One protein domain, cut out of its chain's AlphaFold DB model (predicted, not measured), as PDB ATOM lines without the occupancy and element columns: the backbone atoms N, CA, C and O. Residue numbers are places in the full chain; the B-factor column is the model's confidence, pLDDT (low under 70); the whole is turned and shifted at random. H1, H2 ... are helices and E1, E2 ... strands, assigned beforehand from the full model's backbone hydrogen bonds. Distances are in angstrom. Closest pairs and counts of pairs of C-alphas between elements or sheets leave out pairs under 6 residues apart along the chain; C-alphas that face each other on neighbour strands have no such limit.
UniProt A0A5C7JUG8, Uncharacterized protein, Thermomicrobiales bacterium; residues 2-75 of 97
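Overview. This is residues 2 to 75 of the 97 residues of an uncharacterized protein of Thermomicrobiales bacterium (UniProt A0A5C7JUG8). A small hairpin of two strands, E1 and E2, packs on helix H2, and H2 folds back into the longer helix H3 to make a helical hairpin. Short helices pack on both ends of this helical pair: H1 near the link between H2 and H3, H4 towards the other end. The printed part has 74 residues, with four named helices and two named strands in the order H1, E1, E2, H2, H3, H4; the sheet, E1 - E2, is antiparallel, and the class is mostly helix. The whole is compact, with a radius of gyration of the C-alphas of 11.8 A, and elongated in outline, spanning 38 by 22 by 19 A.

Along the chain. Strand E1 is residues 12 to 15, 10.0 A from first to last C-alpha, and strand E2 is residues 20 to 23, 10.5 A. Helix H2, residues 28 to 42, is 21.4 A long and begins with C-alpha 28 at (185.182, 101.584, 177.583). Helix H3, residues 48 to 63, is 22.5 A long and ends with C-alpha 63 at (196.064, 97.489, 172.641). Helix H1 is residues 2 to 8, 9.8 A long, with C-alpha 2 at (190.208, 117.224, 193.773). Helix H4 is residues 69 to 72, 5.1 A.

Arrangement. E1 and E2 form an antiparallel hairpin, with 160 degrees between their directions; N 13 and O 22 are 2.8 A apart and N 20 and O 15 are 3.0 A apart, both within hydrogen-bond range. The closest C-alphas of E2 and H2 are those of Ala 23 and Asn 31, 5.1 A apart. H2 and H3 form a helical hairpin and touch at a shallow tilt of 24 degrees, opposite ways; their closest C-alphas are those of Leu 37 and Ala 51, 5.9 A apart. H1 touches residues 38 to 42 of H2 at a steep tilt of 48 degrees, opposite ways, with the C-alphas of Ile 5 and Met 38 closest at 6.4 A. H1 also touches residues 48 to 52 of H3 at a steep tilt of 45 degrees, the same way, with the C-alphas of Tyr 8 and Val 48 closest at 5.4 A. H4 touches H2, closest at the C-alphas of Ala 29 and Ala 71, 4.6 A. H4 also touches residues 58 to 62 of H3, closest at the C-alphas of Thr 58 and Tyr 70, 6.6 A. H1 and H4 are apart, and both strands are apart from H3 and H4. In H1, H2 and H3 every O i to N i+4 pair is within hydrogen-bond range; H4 is too short for such a pair.

Size, cuts and confidence. The two C-alphas farthest apart are those of Thr 17 and Ile 64, at 39.1 A. The printed part has no cut, and its five links between named elements are tight. The mean pLDDT of the printed part is 96.1, and no printed residue is under 70.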
ATOM      1  N   PHE A   2     190.924 116.768 194.987       82.44
ATOM      2  CA  PHE A   2     190.208 117.224 193.773       82.44
ATOM      3  C   PHE A   2     191.160 117.784 192.701       82.44
ATOM      4  O   PHE A   2     191.084 117.399 191.539       82.44
ATOM      5  N   ASP A   3     192.122 118.608 193.121       91.00
ATOM      6  CA  ASP A   3     193.152 119.146 192.225       91.00
ATOM      7  C   ASP A   3     194.036 118.044 191.627       91.00
ATOM      8  O   ASP A   3     194.515 118.179 190.509       91.00
ATOM      9  N   GLU A   4     194.227 116.933 192.344       94.88
ATOM     10  CA  GLU A   4     195.014 115.791 191.867       94.88
ATOM     11  C   GLU A   4     194.260 115.019 190.784       94.88
ATOM     12  O   GLU A   4     194.865 114.651 189.786       94.88
ATOM     13  N   ILE A   5     192.941 114.843 190.927       93.81
ATOM     14  CA  ILE A   5     192.100 114.250 189.876       93.81
ATOM     15  C   ILE A   5     192.117 115.136 188.624       93.81
ATOM     16  O   ILE A   5     192.344 114.637 187.526       93.81
ATOM     17  N   GLY A   6     191.954 116.454 188.790       93.06
ATOM     18  CA  GLY A   6     192.013 117.407 187.676       93.06
ATOM     19  C   GLY A   6     193.394 117.489 187.014       93.06
ATOM     20  O   GLY A   6     193.488 117.710 185.808       93.06
ATOM     21  N   GLN A   7     194.474 117.287 187.774       95.12
ATOM     22  CA  GLN A   7     195.818 117.135 187.217       95.12
ATOM     23  C   GLN A   7     195.996 115.784 186.530       95.12
ATOM     24  O   GLN A   7     196.720 115.711 185.550       95.12
ATOM     25  N   TYR A   8     195.383 114.715 187.020       95.94
ATOM     26  CA  TYR A   8     195.533 113.377 186.467       95.94
ATOM     27  C   TYR A   8     194.914 113.254 185.070       95.94
ATOM     28  O   TYR A   8     195.664 113.019 184.118       95.94
ATOM     29  N   ASP A   9     193.598 113.450 184.949       93.56
ATOM     30  CA  ASP A   9     192.837 113.143 183.735       93.56
ATOM     31  C   ASP A   9     191.587 114.035 183.606       93.56
ATOM     32  O   ASP A   9     190.695 114.018 184.456       93.56
ATOM     33  N   GLY A  10     191.510 114.797 182.510       93.44
ATOM     34  CA  GLY A  10     190.379 115.682 182.211       93.44
ATOM     35  C   GLY A  10     189.090 114.949 181.827       93.44
ATOM     36  O   GLY A  10     188.024 115.560 181.837       93.44
ATOM     37  N   SER A  11     189.169 113.653 181.518       95.75
ATOM     38  CA  SER A  11     188.012 112.791 181.276       95.75
ATOM     39  C   SER A  11     187.349 112.297 182.566       95.75
ATOM     40  O   SER A  11     186.282 111.684 182.499       95.75
ATOM     41  N   CYS A  12     187.938 112.562 183.740       95.62
ATOM     42  CA  CYS A  12     187.326 112.257 185.029       95.62
ATOM     43  C   CYS A  12     186.362 113.377 185.455       95.62
ATOM     44  O   CYS A  12     186.754 114.520 185.694       95.62
ATOM     45  N   LEU A  13     185.079 113.038 185.568       95.06
ATOM     46  CA  LEU A  13     183.998 113.953 185.911       95.06
ATOM     47  C   LEU A  13     183.599 113.733 187.369       95.06
ATOM     48  O   LEU A  13     183.127 112.659 187.725       95.06
ATOM     49  N   VAL A  14     183.765 114.747 188.216       93.56
ATOM     50  CA  VAL A  14     183.490 114.643 189.656       93.56
ATOM     51  C   VAL A  14     182.301 115.525 190.031       93.56
ATOM     52  O   VAL A  14     182.390 116.756 189.978       93.56
ATOM     53  N   ASN A  15     181.206 114.908 190.479       93.00
ATOM     54  CA  ASN A  15     180.047 115.595 191.040       93.00
ATOM     55  C   ASN A  15     180.066 115.499 192.570       93.00
ATOM     56  O   ASN A  15     179.545 114.566 193.176       93.00
ATOM     57  N   ARG A  16     180.654 116.511 193.212       88.88
ATOM     58  CA  ARG A  16     180.825 116.536 194.675       88.88
ATOM     59  C   ARG A  16     179.512 116.610 195.447       88.88
ATOM     60  O   ARG A  16     179.473 116.141 196.575       88.88
ATOM     61  N   THR A  17     178.477 117.215 194.868       88.44
ATOM     62  CA  THR A  17     177.174 117.340 195.534       88.44
ATOM     63  C   THR A  17     176.471 115.991 195.588       88.44
ATOM     64  O   THR A  17     175.937 115.642 196.629       88.44
ATOM     65  N   ALA A  18     176.513 115.226 194.493       88.06
ATOM     66  CA  ALA A  18     175.933 113.884 194.441       88.06
ATOM     67  C   ALA A  18     176.845 112.800 195.045       88.06
ATOM     68  O   ALA A  18     176.417 111.670 195.227       88.06
ATOM     69  N   GLY A  19     178.114 113.115 195.331       86.81
ATOM     70  CA  GLY A  19     179.091 112.114 195.768       86.81
ATOM     71  C   GLY A  19     179.508 111.146 194.655       86.81
ATOM     72  O   GLY A  19     179.992 110.054 194.938       86.81
ATOM     73  N   GLU A  20     179.345 111.543 193.393       90.88
ATOM     74  CA  GLU A  20     179.562 110.683 192.230       90.88
ATOM     75  C   GLU A  20     180.837 111.051 191.468       90.88
ATOM     76  O   GLU A  20     181.244 112.218 191.387       90.88
ATOM     77  N   VAL A  21     181.438 110.040 190.838       93.44
ATOM     78  CA  VAL A  21     182.512 110.202 189.857       93.44
ATOM     79  C   VAL A  21     182.199 109.361 188.626       93.44
ATOM     80  O   VAL A  21     181.788 108.209 188.744       93.44
ATOM     81  N   ALA A  22     182.438 109.923 187.447       96.25
ATOM     82  CA  ALA A  22     182.328 109.245 186.165       96.25
ATOM     83  C   ALA A  22     183.608 109.428 185.338       96.25
ATOM     84  O   ALA A  22     184.434 110.300 185.614       96.25
ATOM     85  N   ALA A  23     183.762 108.606 184.303       97.56
ATOM     86  CA  ALA A  23     184.797 108.764 183.291       97.56
ATOM     87  C   ALA A  23     184.149 108.820 181.906       97.56
ATOM     88  O   ALA A  23     183.252 108.028 181.608       97.56
ATOM     89  N   GLN A  24     184.597 109.763 181.078       97.56
ATOM     90  CA  GLN A  24     184.158 109.902 179.694       97.56
ATOM     91  C   GLN A  24     185.365 109.972 178.754       97.56
ATOM     92  O   GLN A  24     185.950 111.031 178.525       97.56
ATOM     93  N   CYS A  25     185.716 108.819 178.198       96.88
ATOM     94  CA  CYS A  25     186.821 108.615 177.269       96.88
ATOM     95  C   CYS A  25     186.308 108.130 175.902       96.88
ATOM     96  O   CYS A  25     185.110 107.928 175.692       96.88
ATOM     97  N   ASP A  26     187.231 107.922 174.966       95.31
ATOM     98  CA  ASP A  26     186.986 107.395 173.618       95.31
ATOM     99  C   ASP A  26     186.668 105.886 173.581       95.31
ATOM    100  O   ASP A  26     186.141 105.389 172.585       95.31
ATOM    101  N   SER A  27     186.964 105.155 174.660       96.81
ATOM    102  CA  SER A  27     186.722 103.715 174.781       96.81
ATOM    103  C   SER A  27     186.292 103.301 176.193       96.81
ATOM    104  O   SER A  27     186.611 103.957 177.185       96.81
ATOM    105  N   GLU A  28     185.584 102.169 176.294       97.19
ATOM    106  CA  GLU A  28     185.182 101.584 177.583       97.19
ATOM    107  C   GLU A  28     186.396 101.196 178.436       97.19
ATOM    108  O   GLU A  28     186.434 101.496 179.626       97.19
ATOM    109  N   ALA A  29     187.420 100.613 177.810       97.69
ATOM    110  CA  ALA A  29     188.674 100.279 178.474       97.69
ATOM    111  C   ALA A  29     189.296 101.515 179.137       97.69
ATOM    112  O   ALA A  29     189.613 101.476 180.322       97.69
ATOM    113  N   ALA A  30     189.398 102.637 178.416       97.88
ATOM    114  CA  ALA A  30     189.917 103.883 178.973       97.88
ATOM    115  C   ALA A  30     189.076 104.390 180.157       97.88
ATOM    116  O   ALA A  30     189.651 104.789 181.166       97.88
ATOM    117  N   ASN A  31     187.742 104.282 180.102       98.25
ATOM    118  CA  ASN A  31     186.889 104.631 181.245       98.25
ATOM    119  C   ASN A  31     187.220 103.792 182.487       98.25
ATOM    120  O   ASN A  31     187.339 104.339 183.585       98.25
ATOM    121  N   ILE A  32     187.403 102.477 182.325       98.31
ATOM    122  CA  ILE A  32     187.756 101.577 183.431       98.31
ATOM    123  C   ILE A  32     189.136 101.942 184.002       98.31
ATOM    124  O   ILE A  32     189.286 102.007 185.226       98.31
ATOM    125  N   ILE A  33     190.121 102.252 183.149       98.38
ATOM    126  CA  ILE A  33     191.453 102.699 183.591       98.38
ATOM    127  C   ILE A  33     191.331 103.992 184.401       98.38
ATOM    128  O   ILE A  33     191.849 104.066 185.516       98.38
ATOM    129  N   THR A  34     190.616 104.990 183.878       98.31
ATOM    130  CA  THR A  34     190.442 106.291 184.535       98.31
ATOM    131  C   THR A  34     189.788 106.152 185.905       98.31
ATOM    132  O   THR A  34     190.295 106.728 186.868       98.31
ATOM    133  N   LEU A  35     188.730 105.346 186.038       98.00
ATOM    134  CA  LEU A  35     188.070 105.107 187.328       98.00
ATOM    135  C   LEU A  35     188.991 104.400 188.328       98.00
ATOM    136  O   LEU A  35     189.052 104.782 189.498       98.00
ATOM    137  N   ASN A  36     189.734 103.394 187.872       98.38
ATOM    138  CA  ASN A  36     190.671 102.670 188.721       98.38
ATOM    139  C   ASN A  36     191.803 103.561 189.232       98.38
ATOM    140  O   ASN A  36     192.090 103.568 190.425       98.38
ATOM    141  N   LEU A  37     192.453 104.314 188.349       98.25
ATOM    142  CA  LEU A  37     193.597 105.136 188.733       98.25
ATOM    143  C   LEU A  37     193.176 106.373 189.523       98.25
ATOM    144  O   LEU A  37     193.885 106.753 190.452       98.25
ATOM    145  N   MET A  38     191.990 106.927 189.255       97.44
ATOM    146  CA  MET A  38     191.361 107.902 190.147       97.44
ATOM    147  C   MET A  38     191.248 107.328 191.565       97.44
ATOM    148  O   MET A  38     191.714 107.965 192.509       97.44
ATOM    149  N   HIS A  39     190.721 106.105 191.719       97.00
ATOM    150  CA  HIS A  39     190.608 105.449 193.024       97.00
ATOM    151  C   HIS A  39     191.979 105.264 193.710       97.00
ATOM    152  O   HIS A  39     192.130 105.519 194.907       97.00
ATOM    153  N   GLU A  40     193.008 104.846 192.971       97.81
ATOM    154  CA  GLU A  40     194.365 104.679 193.511       97.81
ATOM    155  C   GLU A  40     194.993 106.013 193.959       97.81
ATOM    156  O   GLU A  40     195.674 106.048 194.986       97.81
ATOM    157  N   ILE A  41     194.716 107.119 193.256       97.62
ATOM    158  CA  ILE A  41     195.155 108.466 193.652       97.62
ATOM    159  C   ILE A  41     194.453 108.908 194.937       97.62
ATOM    160  O   ILE A  41     195.111 109.291 195.902       97.62
ATOM    161  N   VAL A  42     193.117 108.838 194.991       95.50
ATOM    162  CA  VAL A  42     192.354 109.341 196.152       95.50
ATOM    163  C   VAL A  42     192.569 108.511 197.416       95.50
ATOM    164  O   VAL A  42     192.423 109.024 198.521       95.50
ATOM    165  N   THR A  43     192.953 107.239 197.268       95.69
ATOM    166  CA  THR A  43     193.356 106.377 198.392       95.69
ATOM    167  C   THR A  43     194.840 106.495 198.746       95.69
ATOM    168  O   THR A  43     195.300 105.827 199.672       95.69
ATOM    169  N   GLY A  44     195.596 107.351 198.047       96.56
ATOM    170  CA  GLY A  44     197.008 107.629 198.312       96.56
ATOM    171  C   GLY A  44     197.962 106.498 197.925       96.56
ATOM    172  O   GLY A  44     199.117 106.504 198.348       96.56
ATOM    173  N   LYS A  45     197.501 105.515 197.146       97.75
ATOM    174  CA  LYS A  45     198.322 104.384 196.695       97.75
ATOM    175  C   LYS A  45     199.230 104.754 195.528       97.75
ATOM    176  O   LYS A  45     200.316 104.191 195.413       97.75
ATOM    177  N   LEU A  46     198.797 105.688 194.680       97.62
ATOM    178  CA  LEU A  46     199.587 106.223 193.574       97.62
ATOM    179  C   LEU A  46     199.637 107.747 193.618       97.62
ATOM    180  O   LEU A  46     198.660 108.414 193.953       97.62
ATOM    181  N   SER A  47     200.783 108.297 193.217       98.06
ATOM    182  CA  SER A  47     200.882 109.709 192.858       98.06
ATOM    183  C   SER A  47     200.213 109.959 191.500       98.06
ATOM    184  O   SER A  47     200.057 109.040 190.692       98.06
ATOM    185  N   VAL A  48     199.867 111.215 191.201       98.00
ATOM    186  CA  VAL A  48     199.345 111.609 189.876       98.00
ATOM    187  C   VAL A  48     200.321 111.247 188.752       98.00
ATOM    188  O   VAL A  48     199.911 110.805 187.678       98.00
ATOM    189  N   GLU A  49     201.622 111.426 188.987       98.12
ATOM    190  CA  GLU A  49     202.652 111.128 187.993       98.12
ATOM    191  C   GLU A  49     202.742 109.625 187.711       98.12
ATOM    192  O   GLU A  49     202.789 109.213 186.551       98.12
ATOM    193  N   ASP A  50     202.715 108.800 188.759       98.50
ATOM    194  CA  ASP A  50     202.780 107.347 188.607       98.50
ATOM    195  C   ASP A  50     201.497 106.795 187.994       98.50
ATOM    196  O   ASP A  50     201.564 105.940 187.113       98.50
ATOM    197  N   ALA A  51     200.336 107.344 188.357       98.31
ATOM    198  CA  ALA A  51     199.071 107.006 187.717       98.31
ATOM    199  C   ALA A  51     199.116 107.263 186.202       98.31
ATOM    200  O   ALA A  51     198.720 106.403 185.425       98.31
ATOM    201  N   ARG A  52     199.679 108.387 185.742       98.12
ATOM    202  CA  ARG A  52     199.824 108.653 184.297       98.12
ATOM    203  C   ARG A  52     200.730 107.642 183.586       98.12
ATOM    204  O   ARG A  52     200.442 107.270 182.450       98.12
ATOM    205  N   LYS A  53     201.798 107.176 184.242       98.38
ATOM    206  CA  LYS A  53     202.663 106.109 183.703       98.38
ATOM    207  C   LYS A  53     201.892 104.793 183.600       98.38
ATOM    208  O   LYS A  53     201.845 104.200 182.526       98.38
ATOM    209  N   VAL A  54     201.209 104.397 184.678       98.38
ATOM    210  CA  VAL A  54     200.377 103.183 184.704       98.38
ATOM    211  C   VAL A  54     199.268 103.249 183.656       98.38
ATOM    212  O   VAL A  54     198.993 102.239 183.011       98.38
ATOM    213  N   TYR A  55     198.663 104.418 183.437       98.19
ATOM    214  CA  TYR A  55     197.668 104.623 182.388       98.19
ATOM    215  C   TYR A  55     198.243 104.272 181.015       98.19
ATOM    216  O   TYR A  55     197.702 103.411 180.321       98.19
ATOM    217  N   ALA A  56     199.368 104.893 180.644       97.88
ATOM    218  CA  ALA A  56     200.015 104.669 179.354       97.88
ATOM    219  C   ALA A  56     200.412 103.196 179.164       97.88
ATOM    220  O   ALA A  56     200.108 102.604 178.127       97.88
ATOM    221  N   ASP A  57     201.019 102.582 180.181       98.19
ATOM    222  CA  ASP A  57     201.429 101.178 180.136       98.19
ATOM    223  C   ASP A  57     200.227 100.235 179.999       98.19
ATOM    224  O   ASP A  57     200.268  99.273 179.226       98.19
ATOM    225  N   THR A  58     199.131 100.527 180.706       98.19
ATOM    226  CA  THR A  58     197.900  99.730 180.659       98.19
ATOM    227  C   THR A  58     197.232  99.827 179.293       98.19
ATOM    228  O   THR A  58     196.861  98.798 178.730       98.19
ATOM    229  N   VAL A  59     197.114 101.036 178.729       97.69
ATOM    230  CA  VAL A  59     196.578 101.235 177.372       97.69
ATOM    231  C   VAL A  59     197.412 100.456 176.361       97.69
ATOM    232  O   VAL A  59     196.857  99.700 175.565       97.69
ATOM    233  N   MET A  60     198.741 100.565 176.424       98.00
ATOM    234  CA  MET A  60     199.626  99.836 175.515       98.00
ATOM    235  C   MET A  60     199.470  98.322 175.650       98.00
ATOM    236  O   MET A  60     199.362  97.641 174.632       98.00
ATOM    237  N   ALA A  61     199.426  97.793 176.878       98.06
ATOM    238  CA  ALA A  61     199.209  96.371 177.128       98.06
ATOM    239  C   ALA A  61     197.871  95.890 176.545       98.06
ATOM    240  O   ALA A  61     197.850  94.895 175.817       98.06
ATOM    241  N   TYR A  62     196.794  96.640 176.788       97.75
ATOM    242  CA  TYR A  62     195.461  96.338 176.277       97.75
ATOM    243  C   TYR A  62     195.424  96.343 174.740       97.75
ATOM    244  O   TYR A  62     194.937  95.397 174.122       97.75
ATOM    245  N   MET A  63     196.021  97.358 174.104       96.31
ATOM    246  CA  MET A  63     196.064  97.489 172.641       96.31
ATOM    247  C   MET A  63     196.784  96.328 171.946       96.31
ATOM    248  O   MET A  63     196.397  95.941 170.845       96.31
ATOM    249  N   ILE A  64     197.824  95.765 172.567       97.69
ATOM    250  CA  ILE A  64     198.571  94.626 172.006       97.69
ATOM    251  C   ILE A  64     198.021  93.263 172.456       97.69
ATOM    252  O   ILE A  64     198.683  92.242 172.254       97.69
ATOM    253  N   GLY A  65     196.839  93.231 173.081       96.94
ATOM    254  CA  GLY A  65     196.180  92.004 173.531       96.94
ATOM    255  C   GLY A  65     196.890  91.303 174.691       96.94
ATOM    256  O   GLY A  65     196.744  90.091 174.859       96.94
ATOM    257  N   ARG A  66     197.691  92.031 175.476       97.81
ATOM    258  CA  ARG A  66     198.234  91.519 176.738       97.81
ATOM    259  C   ARG A  66     197.239  91.765 177.872       97.81
ATOM    260  O   ARG A  66     196.479  92.727 177.800       97.81
ATOM    261  N   PRO A  67     197.286  90.946 178.941       97.12
ATOM    262  CA  PRO A  67     196.483  91.190 180.128       97.12
ATOM    263  C   PRO A  67     196.706  92.604 180.667       97.12
ATOM    264  O   PRO A  67     197.848  93.010 180.903       97.12
ATOM    265  N   ALA A  68     195.613  93.325 180.874       97.88
ATOM    266  CA  ALA A  68     195.611  94.697 181.351       97.88
ATOM    267  C   ALA A  68     194.503  94.853 182.405       97.88
ATOM    268  O   ALA A  68     193.431  95.374 182.103       97.88
ATOM    269  N   PRO A  69     194.736  94.427 183.665       97.31
ATOM    270  CA  PRO A  69     193.686  94.380 184.684       97.31
ATOM    271  C   PRO A  69     192.958  95.717 184.865       97.31
ATOM    272  O   PRO A  69     191.732  95.751 184.949       97.31
ATOM    273  N   TYR A  70     193.705  96.825 184.853       98.19
ATOM    274  CA  TYR A  70     193.153  98.172 184.981       98.19
ATOM    275  C   TYR A  70     192.253  98.601 183.811       98.19
ATOM    276  O   TYR A  70     191.478  99.529 184.001       98.19
ATOM    277  N   ALA A  71     192.319  97.939 182.652       98.19
ATOM    278  CA  ALA A  71     191.442  98.167 181.499       98.19
ATOM    279  C   ALA A  71     190.266  97.183 181.419       98.19
ATOM    280  O   ALA A  71     189.296  97.439 180.714       98.19
ATOM    281  N   GLU A  72     190.355  96.050 182.116       97.56
ATOM    282  CA  GLU A  72     189.411  94.936 181.978       97.56
ATOM    283  C   GLU A  72     188.297  94.960 183.031       97.56
ATOM    284  O   GLU A  72     187.191  94.487 182.775       97.56
ATOM    285  N   ARG A  73     188.583  95.464 184.238       96.94
ATOM    286  CA  ARG A  73     187.611  95.535 185.340       96.94
ATOM    287  C   ARG A  73     188.015  96.544 186.410       96.94
ATOM    288  O   ARG A  73     189.184  96.924 186.521       96.94
ATOM    289  N   LEU A  74     187.055  96.910 187.256       97.56
ATOM    290  CA  LEU A  74     187.332  97.678 188.468       97.56
ATOM    291  C   LEU A  74     188.207  96.854 189.431       97.56
ATOM    292  O   LEU A  74     187.949  95.673 189.670       97.56
ATOM    293  N   GLN A  75     189.263  97.475 189.954       97.38
ATOM    294  CA  GLN A  75     190.250  96.873 190.862       97.38
ATOM    295  C   GLN A  75     189.962  97.173 192.335       97.38
ATOM    296  O   GLN A  75     190.676  96.705 193.221       97.38
TER     297      GLN A  75